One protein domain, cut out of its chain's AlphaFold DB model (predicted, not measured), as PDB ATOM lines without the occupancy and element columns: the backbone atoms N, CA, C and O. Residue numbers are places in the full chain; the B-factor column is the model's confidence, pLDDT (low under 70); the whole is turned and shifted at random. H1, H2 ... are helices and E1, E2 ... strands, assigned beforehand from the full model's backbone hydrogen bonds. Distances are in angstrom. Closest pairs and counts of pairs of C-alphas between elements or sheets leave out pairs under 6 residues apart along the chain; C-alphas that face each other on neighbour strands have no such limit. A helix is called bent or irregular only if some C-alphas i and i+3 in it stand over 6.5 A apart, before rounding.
ATOM      1  N   GLU A 141     267.410 282.970 312.389       79.62
ATOM      2  CA  GLU A 141     266.179 282.184 312.571       79.62
ATOM      3  C   GLU A 141     265.166 282.877 313.491       79.62
ATOM      4  O   GLU A 141     263.971 282.611 313.419       79.62
ATOM      5  N   ARG A 142     265.638 283.760 314.376       83.50
ATOM      6  CA  ARG A 142     264.819 284.522 315.324       83.50
ATOM      7  C   ARG A 142     265.421 285.898 315.548       83.50
ATOM      8  O   ARG A 142     266.633 286.089 315.441       83.50
ATOM      9  N   GLY A 143     264.580 286.843 315.935       85.12
ATOM     10  CA  GLY A 143     265.029 288.140 316.412       85.12
ATOM     11  C   GLY A 143     263.865 289.020 316.825       85.12
ATOM     12  O   GLY A 143     262.738 288.551 316.945       85.12
ATOM     13  N   THR A 144     264.165 290.290 317.073       86.06
ATOM     14  CA  THR A 144     263.167 291.289 317.440       86.06
ATOM     15  C   THR A 144     263.167 292.427 316.434       86.06
ATOM     16  O   THR A 144     264.182 293.100 316.210       86.06
ATOM     17  N   LEU A 145     262.009 292.652 315.827       88.69
ATOM     18  CA  LEU A 145     261.758 293.792 314.971       88.69
ATOM     19  C   LEU A 145     261.235 294.949 315.812       88.69
ATOM     20  O   LEU A 145     260.314 294.795 316.614       88.69
ATOM     21  N   LEU A 146     261.802 296.121 315.549       87.19
ATOM     22  CA  LEU A 146     261.228 297.386 315.954       87.19
ATOM     23  C   LEU A 146     261.351 298.367 314.802       87.19
ATOM     24  O   LEU A 146     262.473 298.626 314.360       87.19
ATOM     25  N   SER A 147     260.224 298.894 314.338       85.44
ATOM     26  CA  SER A 147     260.201 299.871 313.259       85.44
ATOM     27  C   SER A 147     259.202 300.981 313.548       85.44
ATOM     28  O   SER A 147     258.154 300.762 314.151       85.44
ATOM     29  N   PHE A 148     259.563 302.168 313.087       81.69
ATOM     30  CA  PHE A 148     258.777 303.389 313.156       81.69
ATOM     31  C   PHE A 148     258.457 303.782 311.734       81.69
ATOM     32  O   PHE A 148     259.365 303.708 310.910       81.69
ATOM     33  N   ASP A 149     257.237 304.223 311.464       74.81
ATOM     34  CA  ASP A 149     256.982 304.954 310.233       74.81
ATOM     35  C   ASP A 149     256.614 306.400 310.537       74.81
ATOM     36  O   ASP A 149     255.549 306.689 311.082       74.81
ATOM     37  N   ALA A 150     257.538 307.297 310.203       63.22
ATOM     38  CA  ALA A 150     257.321 308.736 310.263       63.22
ATOM     39  C   ALA A 150     256.716 309.292 308.962       63.22
ATOM     40  O   ALA A 150     256.390 310.474 308.903       63.22
ATOM     41  N   LEU A 151     256.618 308.468 307.918       68.94
ATOM     42  CA  LEU A 151     256.316 308.864 306.548       68.94
ATOM     43  C   LEU A 151     254.988 308.285 306.038       68.94
ATOM     44  O   LEU A 151     254.545 308.673 304.955       68.94
ATOM     45  N   LEU A 152     254.298 307.454 306.836       77.38
ATOM     46  CA  LEU A 152     252.893 307.117 306.593       77.38
ATOM     47  C   LEU A 152     252.098 308.403 306.382       77.38
ATOM     48  O   LEU A 152     251.950 309.235 307.283       77.38
ATOM     49  N   GLN A 153     251.563 308.552 305.176       76.94
ATOM     50  CA  GLN A 153     250.832 309.751 304.829       76.94
ATOM     51  C   GLN A 153     249.462 309.728 305.502       76.94
ATOM     52  O   GLN A 153     248.736 308.727 305.499       76.94
ATOM     53  N   THR A 154     249.104 310.877 306.057       78.62
ATOM     54  CA  THR A 154     247.774 311.159 306.589       78.62
ATOM     55  C   THR A 154     247.157 312.300 305.786       78.62
ATOM     56  O   THR A 154     247.868 313.143 305.236       78.62
ATOM     57  N   GLY A 155     245.830 312.322 305.671       81.62
ATOM     58  CA  GLY A 155     245.114 313.426 305.031       81.62
ATOM     59  C   GLY A 155     243.920 312.987 304.193       81.62
ATOM     60  O   GLY A 155     243.741 311.811 303.891       81.62
ATOM     61  N   ALA A 156     243.116 313.968 303.776       83.31
ATOM     62  CA  ALA A 156     241.831 313.748 303.104       83.31
ATOM     63  C   ALA A 156     241.923 313.007 301.755       83.31
ATOM     64  O   ALA A 156     240.921 312.465 301.289       83.31
ATOM     65  N   ASN A 157     243.109 312.992 301.136       90.12
ATOM     66  CA  ASN A 157     243.353 312.351 299.843       90.12
ATOM     67  C   ASN A 157     243.852 310.905 299.969       90.12
ATOM     68  O   ASN A 157     243.843 310.179 298.973       90.12
ATOM     69  N   VAL A 158     244.289 310.487 301.161       90.88
ATOM     70  CA  VAL A 158     244.759 309.123 301.415       90.88
ATOM     71  C   VAL A 158     243.546 308.216 301.563       90.88
ATOM     72  O   VAL A 158     242.638 308.508 302.335       90.88
ATOM     73  N   GLY A 159     243.514 307.131 300.793       91.31
ATOM     74  CA  GLY A 159     242.463 306.120 300.879       91.31
ATOM     75  C   GLY A 159     242.858 304.958 301.777       91.31
ATOM     76  O   GLY A 159     242.049 304.481 302.567       91.31
ATOM     77  N   LEU A 160     244.108 304.511 301.658       92.12
ATOM     78  CA  LEU A 160     244.595 303.319 302.336       92.12
ATOM     79  C   LEU A 160     246.101 303.409 302.566       92.12
ATOM     80  O   LEU A 160     246.849 303.775 301.660       92.12
ATOM     81  N   ASN A 161     246.538 303.002 303.753       92.88
ATOM     82  CA  ASN A 161     247.928 302.683 304.026       92.88
ATOM     83  C   ASN A 161     248.074 301.164 304.154       92.88
ATOM     84  O   ASN A 161     247.309 300.515 304.862       92.88
ATOM     85  N   LEU A 162     249.059 300.590 303.475       93.62
ATOM     86  CA  LEU A 162     249.450 299.196 303.618       93.62
ATOM     87  C   LEU A 162     250.806 299.126 304.296       93.62
ATOM     88  O   LEU A 162     251.783 299.679 303.798       93.62
ATOM     89  N   LEU A 163     250.875 298.380 305.388       93.44
ATOM     90  CA  LEU A 163     252.125 297.972 306.007       93.44
ATOM     91  C   LEU A 163     252.382 296.519 305.616       93.44
ATOM     92  O   LEU A 163     251.601 295.629 305.938       93.44
ATOM     93  N   CYS A 164     253.492 296.283 304.930       94.19
ATOM     94  CA  CYS A 164     253.922 294.972 304.469       94.19
ATOM     95  C   CYS A 164     255.234 294.606 305.164       94.19
ATOM     96  O   CYS A 164     256.270 295.205 304.896       94.19
ATOM     97  N   LEU A 165     255.227 293.619 306.055       94.75
ATOM     98  CA  LEU A 165     256.442 293.117 306.681       94.75
ATOM     99  C   LEU A 165     256.925 291.870 305.949       94.75
ATOM    100  O   LEU A 165     256.363 290.788 306.116       94.75
ATOM    101  N   VAL A 166     257.990 292.011 305.160       94.94
ATOM    102  CA  VAL A 166     258.635 290.877 304.495       94.94
ATOM    103  C   VAL A 166     259.509 290.145 305.499       94.94
ATOM    104  O   VAL A 166     260.548 290.661 305.917       94.94
ATOM    105  N   ASN A 167     259.110 288.932 305.864       94.38
ATOM    106  CA  ASN A 167     259.918 288.032 306.669       94.38
ATOM    107  C   ASN A 167     260.479 286.923 305.780       94.38
ATOM    108  O   ASN A 167     259.735 286.149 305.185       94.38
ATOM    109  N   LEU A 168     261.806 286.838 305.720       94.44
ATOM    110  CA  LEU A 168     262.500 285.807 304.965       94.44
ATOM    111  C   LEU A 168     263.599 285.182 305.821       94.44
ATOM    112  O   LEU A 168     264.510 285.871 306.285       94.44
ATOM    113  N   GLY A 169     263.519 283.867 305.985       94.38
ATOM    114  CA  GLY A 169     264.557 283.005 306.524       94.38
ATOM    115  C   GLY A 169     265.045 282.025 305.460       94.38
ATOM    116  O   GLY A 169     264.372 281.747 304.474       94.38
ATOM    117  N   ARG A 170     266.247 281.472 305.630       94.06
ATOM    118  CA  ARG A 170     266.730 280.437 304.704       94.06
ATOM    119  C   ARG A 170     266.065 279.091 304.944       94.06
ATOM    120  O   ARG A 170     265.869 278.369 303.983       94.06
ATOM    121  N   GLY A 171     265.768 278.723 306.186       91.38
ATOM    122  CA  GLY A 171     265.091 277.455 306.473       91.38
ATOM    123  C   GLY A 171     263.617 277.498 306.074       91.38
ATOM    124  O   GLY A 171     263.001 278.557 306.133       91.38
ATOM    125  N   CYS A 172     263.037 276.353 305.724       81.00
ATOM    126  CA  CYS A 172     261.611 276.210 305.399       81.00
ATOM    127  C   CYS A 172     260.684 276.086 306.626       81.00
ATOM    128  O   CYS A 172     259.535 275.664 306.505       81.00
ATOM    129  N   ARG A 173     261.168 276.431 307.827       79.94
ATOM    130  CA  ARG A 173     260.342 276.411 309.042       79.94
ATOM    131  C   ARG A 173     259.159 277.356 308.856       79.94
ATOM    132  O   ARG A 173     259.343 278.470 308.386       79.94
ATOM    133  N   SER A 174     257.971 276.910 309.249       82.19
ATOM    134  CA  SER A 174     256.746 277.714 309.268       82.19
ATOM    135  C   SER A 174     256.425 278.107 310.713       82.19
ATOM    136  O   SER A 174     255.337 277.810 311.214       82.19
ATOM    137  N   ASP A 175     257.383 278.725 311.403       91.06
ATOM    138  CA  ASP A 175     257.131 279.225 312.752       91.06
ATOM    139  C   ASP A 175     256.087 280.359 312.677       91.06
ATOM    140  O   ASP A 175     256.062 281.146 311.726       91.06
ATOM    141  N   GLU A 176     255.183 280.411 313.653       94.38
ATOM    142  CA  GLU A 176     254.189 281.479 313.760       94.38
ATOM    143  C   GLU A 176     254.762 282.671 314.530       94.38
ATOM    144  O   GLU A 176     255.462 282.541 315.540       94.38
ATOM    145  N   HIS A 177     254.446 283.857 314.035       94.69
ATOM    146  CA  HIS A 177     254.870 285.138 314.558       94.69
ATOM    147  C   HIS A 177     253.658 286.039 314.730       94.69
ATOM    148  O   HIS A 177     252.592 285.793 314.170       94.69
ATOM    149  N   ASN A 178     253.842 287.117 315.481       95.50
ATOM    150  CA  ASN A 178     252.827 288.141 315.644       95.50
ATOM    151  C   ASN A 178     253.444 289.507 315.348       95.50
ATOM    152  O   ASN A 178     254.546 289.811 315.824       95.50
ATOM    153  N   LEU A 179     252.760 290.294 314.525       95.12
ATOM    154  CA  LEU A 179     253.089 291.686 314.265       95.12
ATOM    155  C   LEU A 179     252.100 292.543 315.035       95.12
ATOM    156  O   LEU A 179     250.896 292.483 314.801       95.12
ATOM    157  N   GLU A 180     252.615 293.348 315.950       94.38
ATOM    158  CA  GLU A 180     251.796 294.287 316.698       94.38
ATOM    159  C   GLU A 180     252.042 295.698 316.183       94.38
ATOM    160  O   GLU A 180     253.195 296.113 316.027       94.38
ATOM    161  N   VAL A 181     250.955 296.424 315.936       92.38
ATOM    162  CA  VAL A 181     250.953 297.785 315.396       92.38
ATOM    163  C   VAL A 181     250.285 298.708 316.407       92.38
ATOM    164  O   VAL A 181     249.224 298.383 316.939       92.38
ATOM    165  N   PHE A 182     250.896 299.854 316.680       90.19
ATOM    166  CA  PHE A 182     250.486 300.810 317.702       90.19
ATOM    167  C   PHE A 182     250.533 302.232 317.160       90.19
ATOM    168  O   PHE A 182     251.343 302.549 316.292       90.19
ATOM    169  N   VAL A 183     249.745 303.112 317.767       87.81
ATOM    170  CA  VAL A 183     249.977 304.556 317.694       87.81
ATOM    171  C   VAL A 183     251.052 304.911 318.721       87.81
ATOM    172  O   VAL A 183     250.865 304.696 319.919       87.81
ATOM    173  N   ALA A 184     252.181 305.461 318.276       83.56
ATOM    174  CA  ALA A 184     253.370 305.674 319.099       83.56
ATOM    175  C   ALA A 184     253.092 306.566 320.320       83.56
ATOM    176  O   ALA A 184     253.493 306.239 321.439       83.56
ATOM    177  N   ARG A 185     252.364 307.673 320.116       83.19
ATOM    178  CA  ARG A 185     252.092 308.673 321.159       83.19
ATOM    179  C   ARG A 185     251.199 308.146 322.281       83.19
ATOM    180  O   ARG A 185     251.490 308.383 323.448       83.19
ATOM    181  N   SER A 186     250.113 307.458 321.936       85.81
ATOM    182  CA  SER A 186     249.147 306.937 322.914       85.81
ATOM    183  C   SER A 186     249.482 305.529 323.401       85.81
ATOM    184  O   SER A 186     248.890 305.072 324.372       85.81
ATOM    185  N   ARG A 187     250.403 304.831 322.721       85.88
ATOM    186  CA  ARG A 187     250.687 303.395 322.879       85.88
ATOM    187  C   ARG A 187     249.475 302.489 322.671       85.88
ATOM    188  O   ARG A 187     249.564 301.297 322.947       85.88
ATOM    189  N   ARG A 188     248.375 303.025 322.139       88.19
ATOM    190  CA  ARG A 188     247.186 302.251 321.805       88.19
ATOM    191  C   ARG A 188     247.539 301.266 320.700       88.19
ATOM    192  O   ARG A 188     247.991 301.676 319.629       88.19
ATOM    193  N   ARG A 189     247.307 299.979 320.948       90.88
ATOM    194  CA  ARG A 189     247.429 298.940 319.924       90.88
ATOM    195  C   ARG A 189     246.296 299.076 318.906       90.88
ATOM    196  O   ARG A 189     245.130 299.128 319.285       90.88
ATOM    197  N   LEU A 190     246.655 299.142 317.630       91.31
ATOM    198  CA  LEU A 190     245.734 299.131 316.494       91.31
ATOM    199  C   LEU A 190     245.450 297.698 316.055       91.31
ATOM    200  O   LEU A 190     244.301 297.275 315.983       91.31
ATOM    201  N   HIS A 191     246.516 296.928 315.834       94.31
ATOM    202  CA  HIS A 191     246.417 295.578 315.300       94.31
ATOM    203  C   HIS A 191     247.384 294.619 315.995       94.31
ATOM    204  O   HIS A 191     248.438 295.010 316.503       94.31
ATOM    205  N   SER A 192     247.016 293.341 315.980       95.19
ATOM    206  CA  SER A 192     247.852 292.207 316.364       95.19
ATOM    207  C   SER A 192     247.608 291.107 315.338       95.19
ATOM    208  O   SER A 192     246.585 290.429 315.405       95.19
ATOM    209  N   ILE A 193     248.499 290.989 314.357       96.25
ATOM    210  CA  ILE A 193     248.301 290.132 313.190       96.25
ATOM    211  C   ILE A 193     249.237 288.923 313.276       96.25
ATOM    212  O   ILE A 193     250.462 289.105 313.254       96.25
ATOM    213  N   PRO A 194     248.703 287.691 313.334       96.56
ATOM    214  CA  PRO A 194     249.522 286.501 313.205       96.56
ATOM    215  C   PRO A 194     250.004 286.342 311.761       96.56
ATOM    216  O   PRO A 194     249.275 286.611 310.807       96.56
ATOM    217  N   TYR A 195     251.229 285.868 311.587       95.56
ATOM    218  CA  TYR A 195     251.787 285.519 310.282       95.56
ATOM    219  C   TYR A 195     252.835 284.419 310.432       95.56
ATOM    220  O   TYR A 195     253.202 284.046 311.545       95.56
ATOM    221  N   ARG A 196     253.310 283.865 309.315       94.50
ATOM    222  CA  ARG A 196     254.252 282.736 309.320       94.50
ATOM    223  C   ARG A 196     255.637 283.160 308.855       94.50
ATOM    224  O   ARG A 196     255.790 284.144 308.131       94.50
ATOM    225  N   SER A 197     256.651 282.400 309.243       94.19
ATOM    226  CA  SER A 197     257.979 282.522 308.649       94.19
ATOM    227  C   SER A 197     257.911 282.384 307.118       94.19
ATOM    228  O   SER A 197     257.095 281.615 306.609       94.19
ATOM    229  N   ASN A 198     258.786 283.083 306.388       95.19
ATOM    230  CA  ASN A 198     258.838 283.070 304.913       95.19
ATOM    231  C   ASN A 198     257.542 283.543 304.238       95.19
ATOM    232  O   ASN A 198     257.136 283.013 303.207       95.19
ATOM    233  N   SER A 199     256.895 284.546 304.823       95.75
ATOM    234  CA  SER A 199     255.700 285.186 304.274       95.75
ATOM    235  C   SER A 199     255.815 286.706 304.357       95.75
ATOM    236  O   SER A 199     256.766 287.252 304.932       95.75
ATOM    237  N   CYS A 200     254.842 287.403 303.782       96.19
ATOM    238  CA  CYS A 200     254.656 288.823 304.015       96.19
ATOM    239  C   CYS A 200     253.433 289.044 304.910       96.19
ATOM    240  O   CYS A 200     252.320 288.659 304.565       96.19
ATOM    241  N   CYS A 201     253.619 289.677 306.066       96.75
ATOM    242  CA  CYS A 201     252.481 290.135 306.859       96.75
ATOM    243  C   CYS A 201     251.969 291.445 306.256       96.75
ATOM    244  O   CYS A 201     252.718 292.418 306.218       96.75
ATOM    245  N   VAL A 202     250.722 291.468 305.786       96.12
ATOM    246  CA  VAL A 202     250.095 292.656 305.193       96.12
ATOM    247  C   VAL A 202     249.023 293.181 306.138       96.12
ATOM    248  O   VAL A 202     248.149 292.429 306.569       96.12
ATOM    249  N   VAL A 203     249.088 294.471 306.450       95.00
ATOM    250  CA  VAL A 203     248.145 295.166 307.328       95.00
ATOM    251  C   VAL A 203     247.572 296.358 306.572       95.00
ATOM    252  O   VAL A 203     248.320 297.240 306.155       95.00
ATOM    253  N   GLU A 204     246.252 296.374 306.400       93.88
ATOM    254  CA  GLU A 204     245.516 297.550 305.934       93.88
ATOM    255  C   GLU A 204     245.282 298.475 307.133       93.88
ATOM    256  O   GLU A 204     244.696 298.047 308.124       93.88
ATOM    257  N   ILE A 205     245.752 299.718 307.048       90.75
ATOM    258  CA  ILE A 205     245.562 300.747 308.071       90.75
ATOM    259  C   ILE A 205     244.800 301.904 307.431       90.75
ATOM    260  O   ILE A 205     245.231 302.489 306.430       90.75
ATOM    261  N   SER A 206     243.653 302.240 308.006       88.56
ATOM    262  CA  SER A 206     242.836 303.358 307.542       88.56
ATOM    263  C   SER A 206     243.447 304.717 307.932       88.56
ATOM    264  O   SER A 206     244.166 304.816 308.933       88.56
ATOM    265  N   PRO A 207     243.154 305.798 307.183       85.62
ATOM    266  CA  PRO A 207     243.562 307.158 307.549       85.62
ATOM    267  C   PRO A 207     243.129 307.577 308.967       85.62
ATOM    268  O   PRO A 207     243.859 308.291 309.653       85.62
ATOM    269  N   ASP A 208     241.973 307.099 309.431       85.88
ATOM    270  CA  ASP A 208     241.443 307.427 310.760       85.88
ATOM    271  C   ASP A 208     242.246 306.758 311.886       85.88
ATOM    272  O   ASP A 208     242.434 307.331 312.961       85.88
ATOM    273  N   GLU A 209     242.784 305.560 311.641       85.75
ATOM    274  CA  GLU A 209     243.614 304.845 312.613       85.75
ATOM    275  C   GLU A 209     244.965 305.531 312.847       85.75
ATOM    276  O   GLU A 209     245.464 305.531 313.978       85.75
ATOM    277  N   VAL A 210     245.521 306.158 311.803       79.88
ATOM    278  CA  VAL A 210     246.793 306.902 311.850       79.88
ATOM    279  C   VAL A 210     246.632 308.366 312.274       79.88
ATOM    280  O   VAL A 210     247.614 309.008 312.636       79.88
ATOM    281  N   ALA A 211     245.408 308.904 312.321       77.88
ATOM    282  CA  ALA A 211     245.156 310.280 312.765       77.88
ATOM    283  C   ALA A 211     245.637 310.553 314.209       77.88
ATOM    284  O   ALA A 211     245.878 311.697 314.591       77.88
ATOM    285  N   GLY A 212     245.797 309.500 315.020       73.69
ATOM    286  CA  GLY A 212     246.274 309.582 316.403       73.69
ATOM    287  C   GLY A 212     247.781 309.819 316.578       73.69
ATOM    288  O   GLY A 212     248.219 309.993 317.721       73.69
ATOM    289  N   GLY A 213     248.568 309.809 315.497       81.25
ATOM    290  CA  GLY A 213     250.020 310.017 315.514       81.25
ATOM    291  C   GLY A 213     250.796 308.935 314.760       81.25
ATOM    292  O   GLY A 213     250.219 308.093 314.076       81.25
ATOM    293  N   GLU A 214     252.117 308.952 314.911       84.75
ATOM    294  CA  GLU A 214     253.037 308.074 314.189       84.75
ATOM    295  C   GLU A 214     252.768 306.598 314.486       84.75
ATOM    296  O   GLU A 214     252.469 306.217 315.624       84.75
ATOM    297  N   ILE A 215     252.928 305.750 313.470       87.00
ATOM    298  CA  ILE A 215     252.747 304.312 313.632       87.00
ATOM    299  C   ILE A 215     254.044 303.653 314.059       87.00
ATOM    300  O   ILE A 215     255.147 303.919 313.575       87.00
ATOM    301  N   PHE A 216     253.869 302.734 314.989       87.81
ATOM    302  CA  PHE A 216     254.915 301.934 315.558       87.81
ATOM    303  C   PHE A 216     254.585 300.463 315.380       87.81
ATOM    304  O   PHE A 216     253.463 300.045 315.657       87.81
ATOM    305  N   MET A 217     255.563 299.657 314.972       89.94
ATOM    306  CA  MET A 217     255.378 298.215 314.881       89.94
ATOM    307  C   MET A 217     256.485 297.451 315.591       89.94
ATOM    308  O   MET A 217     257.660 297.841 315.578       89.94
ATOM    309  N   ARG A 218     256.112 296.308 316.164       90.25
ATOM    310  CA  ARG A 218     257.068 295.377 316.755       90.25
ATOM    311  C   ARG A 218     256.719 293.932 316.451       90.25
ATOM    312  O   ARG A 218     255.554 293.556 316.356       90.25
ATOM    313  N   SER A 219     257.759 293.114 316.402       91.50
ATOM    314  CA  SER A 219     257.638 291.674 316.578       91.50
ATOM    315  C   SER A 219     258.738 291.198 317.513       91.50
ATOM    316  O   SER A 219     259.887 291.626 317.401       91.50
ATOM    317  N   THR A 220     258.397 290.335 318.464       90.56
ATOM    318  CA  THR A 220     259.345 289.816 319.461       90.56
ATOM    319  C   THR A 220     259.978 288.488 319.047       90.56
ATOM    320  O   THR A 220     260.901 288.026 319.716       90.56
ATOM    321  N   THR A 221     259.496 287.872 317.965       90.62
ATOM    322  CA  THR A 221     259.914 286.526 317.541       90.62
ATOM    323  C   THR A 221     260.468 286.465 316.121       90.62
ATOM    324  O   THR A 221     260.983 285.418 315.727       90.62
ATOM    325  N   SER A 222     260.427 287.562 315.367       91.56
ATOM    326  CA  SER A 222     260.898 287.616 313.985       91.56
ATOM    327  C   SER A 222     261.612 288.929 313.642       91.56
ATOM    328  O   SER A 222     261.553 289.938 314.350       91.56
ATOM    329  N   LEU A 223     262.289 288.894 312.497       90.38
ATOM    330  CA  LEU A 223     262.884 290.043 311.825       90.38
ATOM    331  C   LEU A 223     262.283 290.156 310.428       90.38
ATOM    332  O   LEU A 223     261.902 289.152 309.835       90.38
ATOM    333  N   GLY A 224     262.229 291.357 309.876       91.31
ATOM    334  CA  GLY A 224     261.767 291.546 308.509       91.31
ATOM    335  C   GLY A 224     262.023 292.958 308.025       91.31
ATOM    336  O   GLY A 224     262.428 293.821 308.807       91.31
ATOM    337  N   ILE A 225     261.819 293.166 306.731       91.38
ATOM    338  CA  ILE A 225     261.887 294.489 306.115       91.38
ATOM    339  C   ILE A 225     260.454 295.009 306.003       91.38
ATOM    340  O   ILE A 225     259.659 294.408 305.275       91.38
ATOM    341  N   PRO A 226     260.098 296.068 306.740       92.19
ATOM    342  CA  PRO A 226     258.817 296.727 306.567       92.19
ATOM    343  C   PRO A 226     258.832 297.594 305.303       92.19
ATOM    344  O   PRO A 226     259.789 298.320 305.034       92.19
ATOM    345  N   ILE A 227     257.747 297.508 304.549       91.62
ATOM    346  CA  ILE A 227     257.455 298.290 303.354       91.62
ATOM    347  C   ILE A 227     256.107 298.951 303.592       91.62
ATOM    348  O   ILE A 227     255.162 298.301 304.039       91.62
ATOM    349  N   PHE A 228     256.013 300.227 303.272       91.88
ATOM    350  CA  PHE A 228     254.818 301.028 303.445       91.88
ATOM    351  C   PHE A 228     254.346 301.487 302.084       91.88
ATOM    352  O   PHE A 228     255.137 301.982 301.281       91.88
ATOM    353  N   ILE A 229     253.065 301.277 301.807       93.25
ATOM    354  CA  ILE A 229     252.445 301.674 300.551       93.25
ATOM    355  C   ILE A 229     251.234 302.531 300.887       93.25
ATOM    356  O   ILE A 229     250.263 302.042 301.457       93.25
ATOM    357  N   THR A 230     251.277 303.802 300.514       93.81
ATOM    358  CA  THR A 230     250.137 304.713 300.638       93.81
ATOM    359  C   THR A 230     249.452 304.813 299.289       93.81
ATOM    360  O   THR A 230     250.109 305.089 298.284       93.81
ATOM    361  N   LEU A 231     248.135 304.637 299.271       94.69
ATOM    362  CA  LEU A 231     247.292 304.805 298.094       94.69
ATOM    363  C   LEU A 231     246.354 305.996 298.270       94.69
ATOM    364  O   LEU A 231     245.801 306.217 299.355       94.69
ATOM    365  N   SER A 232     246.120 306.731 297.185       95.06
ATOM    366  CA  SER A 232     245.029 307.703 297.138       95.06
ATOM    367  C   SER A 232     243.668 307.026 297.302       95.06
ATOM    368  O   SER A 232     243.512 305.823 297.093       95.06
ATOM    369  N   ARG A 233     242.638 307.812 297.617       93.62
ATOM    370  CA  ARG A 233     241.253 307.338 297.527       93.62
ATOM    371  C   ARG A 233     240.895 306.911 296.101       93.62
ATOM    372  O   ARG A 233     241.461 307.404 295.121       93.62
ATOM    373  N   GLU A 234     239.935 305.996 295.984       90.88
ATOM    374  CA  GLU A 234     239.506 305.457 294.688       90.88
ATOM    375  C   GLU A 234     238.800 306.502 293.806       90.88
ATOM    376  O   GLU A 234     238.954 306.474 292.584       90.88
ATOM    377  N   ASP A 235     238.101 307.460 294.421       93.62
ATOM    378  CA  ASP A 235     237.376 308.552 293.757       93.62
ATOM    379  C   ASP A 235     238.270 309.720 293.303       93.62
ATOM    380  O   ASP A 235     237.799 310.640 292.637       93.62
ATOM    381  N   LEU A 236     239.566 309.673 293.619       94.19
ATOM    382  CA  LEU A 236     240.568 310.648 293.191       94.19
ATOM    383  C   LEU A 236     241.481 310.065 292.096       94.19
ATOM    384  O   LEU A 236     241.548 308.837 291.928       94.19
ATOM    385  N   PRO A 237     242.220 310.921 291.354       95.88
ATOM    386  CA  PRO A 237     243.306 310.463 290.495       95.88
ATOM    387  C   PRO A 237     244.254 309.548 291.271       95.88
ATOM    388  O   PRO A 237     244.649 309.870 292.392       95.88
ATOM    389  N   ALA A 238     244.597 308.404 290.676       95.81
ATOM    390  CA  ALA A 238     245.426 307.410 291.338       95.81
ATOM    391  C   ALA A 238     246.801 307.999 291.686       95.81
ATOM    392  O   ALA A 238     247.493 308.535 290.820       95.81
ATOM    393  N   SER A 239     247.207 307.871 292.944       94.94
ATOM    394  CA  SER A 239     248.576 308.118 293.384       94.94
ATOM    395  C   SER A 239     249.034 307.024 294.345       94.94
ATOM    396  O   SER A 239     248.223 306.377 295.012       94.94
ATOM    397  N   MET A 240     250.345 306.780 294.361       94.62
ATOM    398  CA  MET A 240     250.978 305.757 295.184       94.62
ATOM    399  C   MET A 240     252.325 306.266 295.699       94.62
ATOM    400  O   MET A 240     253.166 306.679 294.899       94.62
ATOM    401  N   SER A 241     252.548 306.174 297.011       92.88
ATOM    402  CA  SER A 241     253.882 306.268 297.618       92.88
ATOM    403  C   SER A 241     254.313 304.889 298.099       92.88
ATOM    404  O   SER A 241     253.480 304.123 298.579       92.88
ATOM    405  N   VAL A 242     255.597 304.567 297.945       91.25
ATOM    406  CA  VAL A 242     256.192 303.310 298.411       91.25
ATOM    407  C   VAL A 242     257.474 303.650 299.135       91.25
ATOM    408  O   VAL A 242     258.382 304.242 298.551       91.25
ATOM    409  N   GLU A 243     257.560 303.235 300.388       85.38
ATOM    410  CA  GLU A 243     258.672 303.561 301.264       85.38
ATOM    411  C   GLU A 243     259.102 302.329 302.058       85.38
ATOM    412  O   GLU A 243     258.333 301.390 302.264       85.38
ATOM    413  N   HIS A 244     260.351 302.308 302.504       77.94
ATOM    414  CA  HIS A 244     260.829 301.330 303.473       77.94
ATOM    415  C   HIS A 244     261.544 302.084 304.583       77.94
ATOM    416  O   HIS A 244     262.140 303.137 304.348       77.94
ATOM    417  N   THR A 245     261.523 301.549 305.799       67.06
ATOM    418  CA  THR A 245     262.226 302.213 306.895       67.06
ATOM    419  C   THR A 245     263.668 301.759 306.979       67.06
ATOM    420  O   THR A 245     264.057 300.662 306.565       67.06
ATOM    421  N   HIS A 246     264.471 302.642 307.555       62.62
ATOM    422  CA  HIS A 246     265.812 302.326 307.993       62.62
ATOM    423  C   HIS A 246     265.761 301.755 309.416       62.62
ATOM    424  O   HIS A 246     264.947 302.191 310.238       62.62
ATOM    425  N   PRO A 247     266.608 300.768 309.752       62.94
ATOM    426  CA  PRO A 247     266.672 300.247 311.108       62.94
ATOM    427  C   PRO A 247     267.018 301.379 312.091       62.94
ATOM    428  O   PRO A 247     267.842 302.231 311.760       62.94
ATOM    429  N   PRO A 248     266.505 301.361 313.341       58.16
ATOM    430  CA  PRO A 248     266.721 302.445 314.311       58.16
ATOM    431  C   PRO A 248     268.190 302.786 314.589       58.16
ATOM    432  O   PRO A 248     268.502 303.850 315.106       58.16
ATOM    433  N   THR A 249     269.110 301.871 314.278       61.88
ATOM    434  CA  THR A 249     270.554 302.112 314.327       61.88
ATOM    435  C   THR A 249     271.012 303.231 313.394       61.88
ATOM    436  O   THR A 249     272.034 303.842 313.671       61.88
ATOM    437  N   GLU A 250     270.296 303.509 312.308       65.50
ATOM    438  CA  GLU A 250     270.654 304.570 311.359       65.50
ATOM    439  C   GLU A 250     270.294 305.975 311.865       65.50
ATOM    440  O   GLU A 250     270.799 306.957 311.336       65.50
ATOM    441  N   PHE A 251     269.523 306.085 312.954       67.81
ATOM    442  CA  PHE A 251     269.254 307.367 313.622       67.81
ATOM    443  C   PHE A 251     270.407 307.851 314.511       67.81
ATOM    444  O   PHE A 251     270.349 308.951 315.056       67.81
ATOM    445  N   PHE A 252     271.447 307.035 314.695       73.88
ATOM    446  CA  PHE A 252     272.541 307.316 315.617       73.88
ATOM    447  C   PHE A 252     273.887 307.285 314.898       73.88
ATOM    448  O   PHE A 252     274.159 306.402 314.086       73.88
ATOM    449  N   SER A 253     274.768 308.216 315.266       69.38
ATOM    450  CA  SER A 253     276.159 308.204 314.813       69.38
ATOM    451  C   SER A 253     276.932 307.017 315.411       69.38
ATOM    452  O   SER A 253     276.560 306.470 316.451       69.38
ATOM    453  N   GLU A 254     278.015 306.604 314.749       70.31
ATOM    454  CA  GLU A 254     278.721 305.332 314.975       70.31
ATOM    455  C   GLU A 254     278.954 304.965 316.449       70.31
ATOM    456  O   GLU A 254     278.681 303.830 316.848       70.31
ATOM    457  N   ARG A 255     279.410 305.922 317.269       75.50
ATOM    458  CA  ARG A 255     279.751 305.691 318.683       75.50
ATOM    459  C   ARG A 255     278.534 305.340 319.538       75.50
ATOM    460  O   ARG A 255     278.643 304.518 320.445       75.50
ATOM    461  N   ASP A 256     277.374 305.898 319.209       76.12
ATOM    462  CA  ASP A 256     276.139 305.711 319.969       76.12
ATOM    463  C   ASP A 256     275.185 304.706 319.322       76.12
ATOM    464  O   ASP A 256     274.167 304.365 319.916       76.12
ATOM    465  N   ARG A 257     275.527 304.153 318.151       77.06
ATOM    466  CA  ARG A 257     274.649 303.278 317.359       77.06
ATOM    467  C   ARG A 257     273.986 302.164 318.165       77.06
ATOM    468  O   ARG A 257     272.769 301.977 318.116       77.06
ATOM    469  N   MET A 258     274.785 301.414 318.921       76.19
ATOM    470  CA  MET A 258     274.282 300.288 319.714       76.19
ATOM    471  C   MET A 258     273.562 300.750 320.979       76.19
ATOM    472  O   MET A 258     272.548 300.163 321.356       76.19
ATOM    473  N   ARG A 259     274.076 301.793 321.637       77.56
ATOM    474  CA  ARG A 259     273.503 302.332 322.874       77.56
ATOM    475  C   ARG A 259     272.147 302.981 322.606       77.56
ATOM    476  O   ARG A 259     271.167 302.600 323.237       77.56
ATOM    477  N   GLY A 260     272.082 303.879 321.632       76.19
ATOM    478  CA  GLY A 260     270.866 304.550 321.191       76.19
ATOM    479  C   GLY A 260     269.807 303.565 320.707       76.19
ATOM    480  O   GLY A 260     268.666 303.618 321.162       76.19
ATOM    481  N   SER A 261     270.191 302.574 319.890       78.38
ATOM    482  CA  SER A 261     269.241 301.539 319.468       78.38
ATOM    483  C   SER A 261     268.670 300.755 320.656       78.38
ATOM    484  O   SER A 261     267.467 300.500 320.676       78.38
ATOM    485  N   ARG A 262     269.478 300.409 321.669       78.00
ATOM    486  CA  ARG A 262     268.979 299.752 322.893       78.00
ATOM    487  C   ARG A 262     268.029 300.652 323.680       78.00
ATOM    488  O   ARG A 262     266.990 300.164 324.104       78.00
ATOM    489  N   MET A 263     268.364 301.934 323.832       78.69
ATOM    490  CA  MET A 263     267.529 302.915 324.538       78.69
ATOM    491  C   MET A 263     266.162 303.090 323.878       78.69
ATOM    492  O   MET A 263     265.153 303.136 324.574       78.69
ATOM    493  N   ILE A 264     266.115 303.140 322.543       78.81
ATOM    494  CA  ILE A 264     264.846 303.178 321.812       78.81
ATOM    495  C   ILE A 264     264.107 301.851 321.956       78.81
ATOM    496  O   ILE A 264     262.898 301.853 322.127       78.81
ATOM    497  N   LYS A 265     264.796 300.707 321.892       77.31
ATOM    498  CA  LYS A 265     264.132 299.398 321.879       77.31
ATOM    499  C   LYS A 265     263.583 298.955 323.234       77.31
ATOM    500  O   LYS A 265     262.547 298.294 323.268       77.31
ATOM    501  N   SER A 266     264.246 299.287 324.339       78.06
ATOM    502  CA  SER A 266     263.913 298.730 325.656       78.06
ATOM    503  C   SER A 266     262.484 299.019 326.145       78.06
ATOM    504  O   SER A 266     261.851 298.066 326.601       78.06
ATOM    505  N   PRO A 267     261.912 300.237 326.010       78.12
ATOM    506  CA  PRO A 267     260.548 300.508 326.476       78.12
ATOM    507  C   PRO A 267     259.490 299.734 325.685       78.12
ATOM    508  O   PRO A 267     258.407 299.462 326.190       78.12
ATOM    509  N   TRP A 268     259.808 299.371 324.442       75.19
ATOM    510  CA  TRP A 268     258.866 298.754 323.519       75.19
ATOM    511  C   TRP A 268     258.987 297.238 323.430       75.19
ATOM    512  O   TRP A 268     258.039 296.597 323.002       75.19
ATOM    513  N   LEU A 269     260.120 296.646 323.810       76.50
ATOM    514  CA  LEU A 269     260.297 295.188 323.805       76.50
ATOM    515  C   LEU A 269     260.115 294.551 325.192       76.50
ATOM    516  O   LEU A 269     259.932 293.342 325.266       76.50
ATOM    517  N   GLY A 270     260.176 295.338 326.273       61.91
ATOM    518  CA  GLY A 270     260.234 294.831 327.651       61.91
ATOM    519  C   GLY A 270     259.049 295.164 328.563       61.91
ATOM    520  O   GLY A 270     259.149 294.894 329.756       61.91
ATOM    521  N   MET A 271     257.959 295.762 328.067       54.19
ATOM    522  CA  MET A 271     256.825 296.186 328.909       54.19
ATOM    523  C   MET A 271     255.474 295.620 328.440       54.19
ATOM    524  O   MET A 271     255.262 295.492 327.226       54.19
TER     525      MET A 271
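AT A GLANCE: This is residues 141 to 271 of the 274 residues of an uncharacterized protein of Cyanobium sp (UniProt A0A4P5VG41). Two twisted sheets of four strands each face each other as a sandwich, their strands crossed at 35 degrees; the sheets come close along E4 and E5 and stand wider between E1 and E8. H3 packs across E1 and E6 with its residues 261 to 269, and the short H2 sits beside it, while the turn between E7 and E8 and the turn between H2 and H3 lie far from each other at two ends of the model. The 131 printed residues include eight named strands and three named helices, in the order E1 E2 E3 E4 E5 H1 E6 E7 E8 H2 H3, and the class is mixed, helices and strands. The sheets run E1 - E6 - E3 - E4 and E5 - E2 - E7 - E8, both antiparallel throughout. The whole is compact, with a radius of gyration of the C-alphas of 15.3 A and spans of 44 by 36 by 26 A.

HOW THE PARTS SIT: E1, residues 145 to 149, is an edge strand and the antiparallel neighbour of E6, residues 215 to 219, at 170 degrees; N 147 and O 217 are 3.0 A apart, within hydrogen-bond range. E6 and E3, residues 176 to 183, are antiparallel at 157 degrees, with N 182 and O 216 at 2.8 A. E3 and E4, residues 189 to 196, form a hairpin, with N 179 and O 193 at 2.9 A. This sheet is twisted, with C-alphas up to 5.1 A off its best plane. In the other sheet, E2, residues 158 to 166, has E5, residues 200 to 205, as one antiparallel neighbour, with N 163 and O 203 at 2.9 A, and E7, residues 225 to 232, as the other, with N 162 and O 229 at 2.8 A. E7 and E8, residues 240 to 244, form a hairpin, with N 230 and O 241 at 2.9 A. In the sandwich, two sheets face to face, the facing parts are 10.7 A apart centre to centre and their best planes differ by 28 degrees. The closest C-alphas of E4 and E5 are those of Tyr 195 and Cys 201, 5.8 A apart; E1 and E8 are apart. H1, residues 207 to 210, only grazes both sheets. H3, residues 257 to 269, is on the sheet of E1 at a height over the sheet of 9.5 A, and runs across the strands, at 88 degrees to E1 on the local plane. H2, residues 248 to 251, touches H3, the closest C-alphas being those of Thr 249 and Arg 257, 5.2 A apart. In H3, 7 of 9 O i to N i+4 pairs are within hydrogen-bond range; H1 and H2 are too short for such a pair.

IN THESE COORDINATES: E1 begins at C-alpha 145, (261.758, 293.792, 314.971), and is 13.0 A long. E2 is 23.1 A, E3 23.8 A, E4 20.5 A and E5 15.5 A long. H1 measures 5.4 A, E6 13.9 A, E7 23.2 A, E8 13.6 A and H2 5.6 A. H3, 17.7 A long, ends at C-alpha 269, (260.297, 295.188, 323.805); it is irregular, but only just, with C-alphas 264 and 267 at 6.9 A.

THE WHOLE: The two C-alphas farthest apart are those of Asp 235 and Arg 255, at 49.2 A. The printed part has no cut, and no link is long; E1 to E2, E2 to E3 and E7 to E8 are short, the others tight. The mean pLDDT of the printed part is 85.6; residues 150 to 151, 245 to 251, 253 and 270 to 271 are under 70.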